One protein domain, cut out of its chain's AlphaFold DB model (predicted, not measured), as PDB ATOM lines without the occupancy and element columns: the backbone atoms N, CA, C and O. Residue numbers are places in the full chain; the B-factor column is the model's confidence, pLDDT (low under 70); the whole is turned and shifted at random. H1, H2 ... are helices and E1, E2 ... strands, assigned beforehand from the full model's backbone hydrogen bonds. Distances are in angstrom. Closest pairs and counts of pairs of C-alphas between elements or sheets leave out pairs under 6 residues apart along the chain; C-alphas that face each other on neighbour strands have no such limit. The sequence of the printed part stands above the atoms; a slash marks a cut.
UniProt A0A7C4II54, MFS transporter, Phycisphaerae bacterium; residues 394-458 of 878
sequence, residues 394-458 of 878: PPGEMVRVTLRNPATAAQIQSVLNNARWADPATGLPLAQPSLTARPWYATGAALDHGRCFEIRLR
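What this domain is: This is residues 394 to 458 of the 878 residues of the protein "MFS transporter" of Phycisphaerae bacterium (UniProt A0A7C4II54). A small, strongly twisted sheet of three strands has one helix, H1, packed along E2 on one face, and two unnamed loops reach out toward opposite ends of the long axis. One loop, residues 418 to 434, leads from H1 back to E2, and the other, residues 440 to 448, is the turn of the hairpin E2 and E3. The printed part has 65 residues, with E1, H1, E2 and E3 in that order along it; the sheet order is E1, E3, E2, antiparallel throughout, and the class is mixed, helices and strands. The whole is compact, with a radius of gyration of the C-alphas of 12.3 A, yet elongated in outline, spanning 35 by 21 by 18 A.

How they stand to each other: E1, residues 396 to 408, is an edge strand and bends by 127 degrees at residue 405. Its antiparallel neighbour is the inner strand E3, residues 449 to 458, at 157 degrees between directions; N 399 and O 455 are 2.9 A apart and N 407 and O 450 2.9 A, both within hydrogen-bond range. E3 bends by 87 degrees at residue 452. A tight link joins E1 to H1, residues 409 to 417, in which every O i to N i+4 pair is within hydrogen-bond range. H1 is on the sheet at a height over the sheet of 6.1 A. It lies only just over E2, residues 435 to 439, with 3 of its 9 C-alphas falling on that strand, and runs along the strands, at 20 degrees to E2 on the local plane. The closest C-alphas of H1 and E2 are those of Ala 409 and Arg 438, 5.6 A apart. E2, the other edge strand, is antiparallel to E3 at 154 degrees, with N 438 and O 454 2.9 A apart, within hydrogen-bond range. E1, H1 and E2 form a split strand-helix-strand unit, two strands running the same way with E3 between them in the sheet, and its crossover is right-handed.

Where its parts are: E1 begins at C-alpha 396 (194.029, 207.487, 188.557) and measures 22.5 A from first to last C-alpha. H1 measures 12.0 A and ends at C-alpha 417 (179.896, 213.897, 195.549). E2 measures 13.7 A. E3 measures 22.2 A and ends at C-alpha 458 (189.481, 206.508, 189.304).

The domain as a whole: The two C-alphas farthest apart are those of Leu 428 and Thr 443, at 36.3 A. The first and last printed C-alphas, of Pro 394 and Arg 458, are 5.2 A apart. The link from H1 to E2 is long, with 17 residues, and that from E2 to E3 is short, with 9. The sheet is only just strongly twisted, its C-alphas lying up to 4.2 A off the best plane. The printed part has no cut; its mean pLDDT is 94.9, and no printed residue is under 70.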
ATOM      1  N   PRO A 394     191.418 204.408 194.504       89.88
ATOM      2  CA  PRO A 394     191.618 203.809 193.190       89.88
ATOM      3  C   PRO A 394     192.867 204.382 192.491       89.88
ATOM      4  O   PRO A 394     193.371 205.441 192.888       89.88
ATOM      5  N   PRO A 395     193.376 203.713 191.440       92.81
ATOM      6  CA  PRO A 395     194.428 204.266 190.605       92.81
ATOM      7  C   PRO A 395     193.823 205.302 189.645       92.81
ATOM      8  O   PRO A 395     192.742 205.086 189.087       92.81
ATOM      9  N   GLY A 396     194.517 206.417 189.432       95.38
ATOM     10  CA  GLY A 396     194.029 207.487 188.557       95.38
ATOM     11  C   GLY A 396     194.614 208.856 188.881       95.38
ATOM     12  O   GLY A 396     195.674 208.953 189.506       95.38
ATOM     13  N   GLU A 397     193.959 209.921 188.419       97.31
ATOM     14  CA  GLU A 397     194.383 211.292 188.690       97.31
ATOM     15  C   GLU A 397     194.253 211.612 190.180       97.31
ATOM     16  O   GLU A 397     193.266 211.282 190.837       97.31
ATOM     17  N   MET A 398     195.268 212.276 190.721       97.19
ATOM     18  CA  MET A 398     195.361 212.643 192.122       97.19
ATOM     19  C   MET A 398     195.750 214.107 192.253       97.19
ATOM     20  O   MET A 398     196.657 214.589 191.570       97.19
ATOM     21  N   VAL A 399     195.077 214.805 193.164       97.44
ATOM     22  CA  VAL A 399     195.369 216.193 193.521       97.44
ATOM     23  C   VAL A 399     195.423 216.292 195.036       97.44
ATOM     24  O   VAL A 399     194.501 215.874 195.733       97.44
ATOM     25  N   ARG A 400     196.506 216.870 195.552       97.50
ATOM     26  CA  ARG A 400     196.638 217.248 196.959       97.50
ATOM     27  C   ARG A 400     196.375 218.728 197.103       97.50
ATOM     28  O   ARG A 400     197.105 219.539 196.532       97.50
ATOM     29  N   VAL A 401     195.365 219.075 197.883       97.50
ATOM     30  CA  VAL A 401     194.950 220.459 198.115       97.50
ATOM     31  C   VAL A 401     195.048 220.822 199.583       97.50
ATOM     32  O   VAL A 401     194.887 219.955 200.437       97.50
ATOM     33  N   THR A 402     195.286 222.098 199.881       97.38
ATOM     34  CA  THR A 402     195.239 222.608 201.257       97.38
ATOM     35  C   THR A 402     194.040 223.523 201.439       97.38
ATOM     36  O   THR A 402     193.840 224.466 200.677       97.38
ATOM     37  N   LEU A 403     193.259 223.254 202.473       97.38
ATOM     38  CA  LEU A 403     192.108 224.024 202.895       97.38
ATOM     39  C   LEU A 403     192.523 225.147 203.852       97.38
ATOM     40  O   LEU A 403     193.451 225.019 204.660       97.38
ATOM     41  N   ARG A 404     191.776 226.248 203.799       95.88
ATOM     42  CA  ARG A 404     191.901 227.396 204.699       95.88
ATOM     43  C   ARG A 404     191.543 227.051 206.138       95.88
ATOM     44  O   ARG A 404     192.149 227.610 207.045       95.88
ATOM     45  N   ASN A 405     190.597 226.138 206.334       95.69
ATOM     46  CA  ASN A 405     190.159 225.645 207.635       95.69
ATOM     47  C   ASN A 405     190.241 224.113 207.645       95.69
ATOM     48  O   ASN A 405     190.064 223.502 206.590       95.69
ATOM     49  N   PRO A 406     190.531 223.485 208.796       95.19
ATOM     50  CA  PRO A 406     190.485 222.035 208.897       95.19
ATOM     51  C   PRO A 406     189.063 221.524 208.617       95.19
ATOM     52  O   PRO A 406     188.087 222.150 209.026       95.19
ATOM     53  N   ALA A 407     188.960 220.390 207.932       96.88
ATOM     54  CA  ALA A 407     187.704 219.709 207.623       96.88
ATOM     55  C   ALA A 407     187.842 218.206 207.891       96.88
ATOM     56  O   ALA A 407     188.957 217.703 208.034       96.88
ATOM     57  N   THR A 408     186.728 217.478 207.945       97.44
ATOM     58  CA  THR A 408     186.725 216.007 208.001       97.44
ATOM     59  C   THR A 408     186.667 215.396 206.601       97.44
ATOM     60  O   THR A 408     186.164 216.008 205.654       97.44
ATOM     61  N   ALA A 409     187.132 214.153 206.459       95.56
ATOM     62  CA  ALA A 409     187.039 213.393 205.211       95.56
ATOM     63  C   ALA A 409     185.599 213.310 204.686       95.56
ATOM     64  O   ALA A 409     185.363 213.507 203.496       95.56
ATOM     65  N   ALA A 410     184.629 213.095 205.579       96.56
ATOM     66  CA  ALA A 410     183.213 213.025 205.228       96.56
ATOM     67  C   ALA A 410     182.672 214.355 204.675       96.56
ATOM     68  O   ALA A 410     181.925 214.349 203.696       96.56
ATOM     69  N   GLN A 411     183.075 215.493 205.256       97.56
ATOM     70  CA  GLN A 411     182.673 216.818 204.773       97.56
ATOM     71  C   GLN A 411     183.177 217.063 203.349       97.56
ATOM     72  O   GLN A 411     182.393 217.423 202.472       97.56
ATOM     73  N   ILE A 412     184.466 216.812 203.097       97.75
ATOM     74  CA  ILE A 412     185.051 217.000 201.765       97.75
ATOM     75  C   ILE A 412     184.453 216.018 200.764       97.75
ATOM     76  O   ILE A 412     184.050 216.431 199.679       97.75
ATOM     77  N   GLN A 413     184.295 214.747 201.136       97.12
ATOM     78  CA  GLN A 413     183.662 213.757 200.269       97.12
ATOM     79  C   GLN A 413     182.229 214.161 199.891       97.12
ATOM     80  O   GLN A 413     181.847 214.017 198.733       97.12
ATOM     81  N   SER A 414     181.451 214.722 200.823       97.25
ATOM     82  CA  SER A 414     180.103 215.223 200.529       97.25
ATOM     83  C   SER A 414     180.116 216.370 199.517       97.25
ATOM     84  O   SER A 414     179.253 216.408 198.644       97.25
ATOM     85  N   VAL A 415     181.073 217.299 199.616       97.88
ATOM     86  CA  VAL A 415     181.210 218.406 198.654       97.88
ATOM     87  C   VAL A 415     181.558 217.867 197.265       97.88
ATOM     88  O   VAL A 415     180.951 218.279 196.279       97.88
ATOM     89  N   LEU A 416     182.480 216.904 197.185       97.06
ATOM     90  CA  LEU A 416     182.891 216.300 195.916       97.06
ATOM     91  C   LEU A 416     181.768 215.480 195.267       97.06
ATOM     92  O   LEU A 416     181.580 215.572 194.057       97.06
ATOM     93  N   ASN A 417     181.001 214.720 196.053       96.31
ATOM     94  CA  ASN A 417     179.896 213.897 195.549       96.31
ATOM     95  C   ASN A 417     178.752 214.734 194.952       96.31
ATOM     96  O   ASN A 417     178.053 214.262 194.060       96.31
ATOM     97  N   ASN A 418     178.564 215.967 195.429       97.00
ATOM     98  CA  ASN A 418     177.525 216.878 194.937       97.00
ATOM     99  C   ASN A 418     177.967 217.694 193.709       97.00
ATOM    100  O   ASN A 418     177.145 218.366 193.083       97.00
ATOM    101  N   ALA A 419     179.257 217.666 193.367       97.69
ATOM    102  CA  ALA A 419     179.801 218.385 192.226       97.69
ATOM    103  C   ALA A 419     179.652 217.592 190.918       97.69
ATOM    104  O   ALA A 419     179.557 216.365 190.903       97.69
ATOM    105  N   ARG A 420     179.653 218.313 189.791       97.56
ATOM    106  CA  ARG A 420     179.704 217.712 188.452       97.56
ATOM    107  C   ARG A 420     181.155 217.600 188.010       97.56
ATOM    108  O   ARG A 420     181.892 218.577 188.093       97.56
ATOM    109  N   TRP A 421     181.523 216.432 187.502       97.75
ATOM    110  CA  TRP A 421     182.889 216.120 187.092       97.75
ATOM    111  C   TRP A 421     182.937 215.781 185.612       97.75
ATOM    112  O   TRP A 421     181.993 215.201 185.072       97.75
ATOM    113  N   ALA A 422     184.046 216.128 184.974       97.88
ATOM    114  CA  ALA A 422     184.345 215.778 183.599       97.88
ATOM    115  C   ALA A 422     185.584 214.879 183.541       97.88
ATOM    116  O   ALA A 422     186.506 215.023 184.346       97.88
ATOM    117  N   ASP A 423     185.615 213.962 182.579       97.06
ATOM    118  CA  ASP A 423     186.788 213.138 182.304       97.06
ATOM    119  C   ASP A 423     187.972 214.056 181.942       97.06
ATOM    120  O   ASP A 423     187.879 214.800 180.961       97.06
ATOM    121  N   PRO A 424     189.091 214.020 182.693       96.31
ATOM    122  CA  PRO A 424     190.249 214.870 182.427       96.31
ATOM    123  C   PRO A 424     190.865 214.689 181.033       96.31
ATOM    124  O   PRO A 424     191.604 215.560 180.581       96.31
ATOM    125  N   ALA A 425     190.592 213.568 180.358       95.00
ATOM    126  CA  ALA A 425     191.080 213.294 179.013       95.00
ATOM    127  C   ALA A 425     190.192 213.891 177.912       95.00
ATOM    128  O   ALA A 425     190.708 214.386 176.913       95.00
ATOM    129  N   THR A 426     188.868 213.811 178.069       96.31
ATOM    130  CA  THR A 426     187.902 214.128 176.998       96.31
ATOM    131  C   THR A 426     187.078 215.387 177.265       96.31
ATOM    132  O   THR A 426     186.462 215.917 176.346       96.31
ATOM    133  N   GLY A 427     187.033 215.861 178.511       96.62
ATOM    134  CA  GLY A 427     186.161 216.953 178.947       96.62
ATOM    135  C   GLY A 427     184.676 216.581 179.014       96.62
ATOM    136  O   GLY A 427     183.850 217.430 179.349       96.62
ATOM    137  N   LEU A 428     184.311 215.329 178.718       97.12
ATOM    138  CA  LEU A 428     182.927 214.865 178.762       97.12
ATOM    139  C   LEU A 428     182.472 214.626 180.209       97.12
ATOM    140  O   LEU A 428     183.264 214.160 181.030       97.12
ATOM    141  N   PRO A 429     181.200 214.905 180.546       97.12
ATOM    142  CA  PRO A 429     180.685 214.712 181.897       97.12
ATOM    143  C   PRO A 429     180.700 213.231 182.307       97.12
ATOM    144  O   PRO A 429     180.246 212.358 181.567       97.12
ATOM    145  N   LEU A 430     181.179 212.953 183.521       96.56
ATOM    146  CA  LEU A 430     181.170 211.623 184.125       96.56
ATOM    147  C   LEU A 430     179.817 211.362 184.792       96.56
ATOM    148  O   LEU A 430     179.418 212.088 185.700       96.56
ATOM    149  N   ALA A 431     179.127 210.296 184.379       93.94
ATOM    150  CA  ALA A 431     177.830 209.930 184.951       93.94
ATOM    151  C   ALA A 431     177.931 209.481 186.423       93.94
ATOM    152  O   ALA A 431     177.044 209.775 187.220       93.94
ATOM    153  N   GLN A 432     179.003 208.764 186.778       93.81
ATOM    154  CA  GLN A 432     179.258 208.251 188.129       93.81
ATOM    155  C   GLN A 432     180.756 208.354 188.458       93.81
ATOM    156  O   GLN A 432     181.492 207.374 188.319       93.81
ATOM    157  N   PRO A 433     181.253 209.544 188.841       94.00
ATOM    158  CA  PRO A 433     182.658 209.719 189.178       94.00
ATOM    159  C   PRO A 433     182.997 208.943 190.459       94.00
ATOM    160  O   PRO A 433     182.415 209.168 191.518       94.00
ATOM    161  N   SER A 434     183.962 208.026 190.373       94.94
ATOM    162  CA  SER A 434     184.499 207.325 191.544       94.94
ATOM    163  C   SER A 434     185.618 208.169 192.152       94.94
ATOM    164  O   SER A 434     186.782 208.070 191.757       94.94
ATOM    165  N   LEU A 435     185.226 209.052 193.071       95.62
ATOM    166  CA  LEU A 435     186.115 209.974 193.773       95.62
ATOM    167  C   LEU A 435     186.324 209.541 195.219       95.62
ATOM    168  O   LEU A 435     185.370 209.191 195.912       95.62
ATOM    169  N   THR A 436     187.557 209.648 195.700       95.56
ATOM    170  CA  THR A 436     187.878 209.458 197.120       95.56
ATOM    171  C   THR A 436     188.687 210.636 197.634       95.56
ATOM    172  O   THR A 436     189.715 210.960 197.038       95.56
ATOM    173  N   ALA A 437     188.270 211.234 198.749       95.94
ATOM    174  CA  ALA A 437     189.030 212.238 199.484       95.94
ATOM    175  C   ALA A 437     189.540 211.670 200.805       95.94
ATOM    176  O   ALA A 437     188.782 211.076 201.573       95.94
ATOM    177  N   ARG A 438     190.828 211.869 201.085       95.06
ATOM    178  CA  ARG A 438     191.450 211.469 202.350       95.06
ATOM    179  C   ARG A 438     192.353 212.574 202.866       95.06
ATOM    180  O   ARG A 438     193.049 213.177 202.049       95.06
ATOM    181  N   PRO A 439     192.382 212.833 204.181       95.06
ATOM    182  CA  PRO A 439     193.409 213.675 204.765       95.06
ATOM    183  C   PRO A 439     194.794 213.167 204.365       95.06
ATOM    184  O   PRO A 439     195.030 211.959 204.282       95.06
ATOM    185  N   TRP A 440     195.697 214.090 204.059       94.44
ATOM    186  CA  TRP A 440     197.050 213.772 203.629       94.44
ATOM    187  C   TRP A 440     198.075 214.521 204.469       94.44
ATOM    188  O   TRP A 440     197.957 215.725 204.693       94.44
ATOM    189  N   TYR A 441     199.111 213.796 204.877       90.81
ATOM    190  CA  TYR A 441     200.221 214.302 205.673       90.81
ATOM    191  C   TYR A 441     201.521 213.697 205.151       90.81
ATOM    192  O   TYR A 441     201.572 212.495 204.882       90.81
ATOM    193  N   ALA A 442     202.599 214.482 205.058       85.94
ATOM    194  CA  ALA A 442     203.902 213.943 204.655       85.94
ATOM    195  C   ALA A 442     204.483 212.953 205.679       85.94
ATOM    196  O   ALA A 442     205.342 212.140 205.336       85.94
ATOM    197  N   THR A 443     204.005 212.996 206.925       81.88
ATOM    198  CA  THR A 443     204.330 212.007 207.958       81.88
ATOM    199  C   THR A 443     203.659 210.654 207.724       81.88
ATOM    200  O   THR A 443     204.138 209.666 208.263       81.88
ATOM    201  N   GLY A 444     202.594 210.588 206.913       82.69
ATOM    202  CA  GLY A 444     201.750 209.397 206.776       82.69
ATOM    203  C   GLY A 444     200.651 209.286 207.839       82.69
ATOM    204  O   GLY A 444     200.009 208.247 207.923       82.69
ATOM    205  N   ALA A 445     200.424 210.344 208.630       83.94
ATOM    206  CA  ALA A 445     199.380 210.386 209.654       83.94
ATOM    207  C   ALA A 445     198.005 209.976 209.107       83.94
ATOM    208  O   ALA A 445     197.520 210.553 208.131       83.94
ATOM    209  N   ALA A 446     197.374 208.996 209.755       82.19
ATOM    210  CA  ALA A 446     196.078 208.456 209.355       82.19
ATOM    211  C   ALA A 446     194.948 209.138 210.139       82.19
ATOM    212  O   ALA A 446     194.254 208.511 210.936       82.19
ATOM    213  N   LEU A 447     194.790 210.448 209.938       87.38
ATOM    214  CA  LEU A 447     193.712 211.217 210.560       87.38
ATOM    215  C   LEU A 447     192.449 211.224 209.696       87.38
ATOM    216  O   LEU A 447     192.510 211.122 208.471       87.38
ATOM    217  N   ASP A 448     191.298 211.376 210.347       89.62
ATOM    218  CA  ASP A 448     189.977 211.523 209.723       89.62
ATOM    219  C   ASP A 448     189.621 212.985 209.400       89.62
ATOM    220  O   ASP A 448     188.664 213.263 208.671       89.62
ATOM    221  N   HIS A 449     190.421 213.922 209.900       93.38
ATOM    222  CA  HIS A 449     190.310 215.353 209.677       93.38
ATOM    223  C   HIS A 449     191.677 215.952 209.372       93.38
ATOM    224  O   HIS A 449     192.703 215.363 209.688       93.38
ATOM    225  N   GLY A 450     191.695 217.131 208.755       93.69
ATOM    226  CA  GLY A 450     192.932 217.819 208.423       93.69
ATOM    227  C   GLY A 450     192.719 219.063 207.581       93.69
ATOM    228  O   GLY A 450     191.597 219.417 207.230       93.69
ATOM    229  N   ARG A 451     193.817 219.748 207.258       95.25
ATOM    230  CA  ARG A 451     193.811 220.860 206.293       95.25
ATOM    231  C   ARG A 451     194.177 220.396 204.895       95.25
ATOM    232  O   ARG A 451     193.730 221.010 203.941       95.25
ATOM    233  N   CYS A 452     194.990 219.356 204.747       96.56
ATOM    234  CA  CYS A 452     195.369 218.864 203.431       96.56
ATOM    235  C   CYS A 452     194.623 217.584 203.094       96.56
ATOM    236  O   CYS A 452     194.499 216.699 203.936       96.56
ATOM    237  N   PHE A 453     194.147 217.506 201.858       97.12
ATOM    238  CA  PHE A 453     193.408 216.368 201.342       97.12
ATOM    239  C   PHE A 453     194.032 215.882 200.046       97.12
ATOM    240  O   PHE A 453     194.285 216.676 199.143       97.12
ATOM    241  N   GLU A 454     194.235 214.574 199.952       96.94
ATOM    242  CA  GLU A 454     194.471 213.873 198.702       96.94
ATOM    243  C   GLU A 454     193.126 213.430 198.127       96.94
ATOM    244  O   GLU A 454     192.397 212.639 198.729       96.94
ATOM    245  N   ILE A 455     192.802 213.962 196.955       97.31
ATOM    246  CA  ILE A 455     191.588 213.654 196.211       97.31
ATOM    247  C   ILE A 455     192.003 212.845 194.991       97.31
ATOM    248  O   ILE A 455     192.884 213.265 194.242       97.31
ATOM    249  N   ARG A 456     191.384 211.681 194.802       97.06
ATOM    250  CA  ARG A 456     191.660 210.776 193.683       97.06
ATOM    251  C   ARG A 456     190.416 210.547 192.852       97.06
ATOM    252  O   ARG A 456     189.358 210.296 193.427       97.06
ATOM    253  N   LEU A 457     190.575 210.563 191.535       96.88
ATOM    254  CA  LEU A 457     189.585 210.126 190.559       96.88
ATOM    255  C   LEU A 457     190.038 208.794 189.967       96.88
ATOM    256  O   LEU A 457     191.148 208.700 189.451       96.88
ATOM    257  N   ARG A 458     189.193 207.760 190.017       95.88
ATOM    258  CA  ARG A 458     189.481 206.508 189.304       95.88
ATOM    259  C   ARG A 458     189.457 206.742 187.797       95.88
ATOM    260  O   ARG A 458     188.431 207.161 187.266       95.88
TER     261      ARG A 458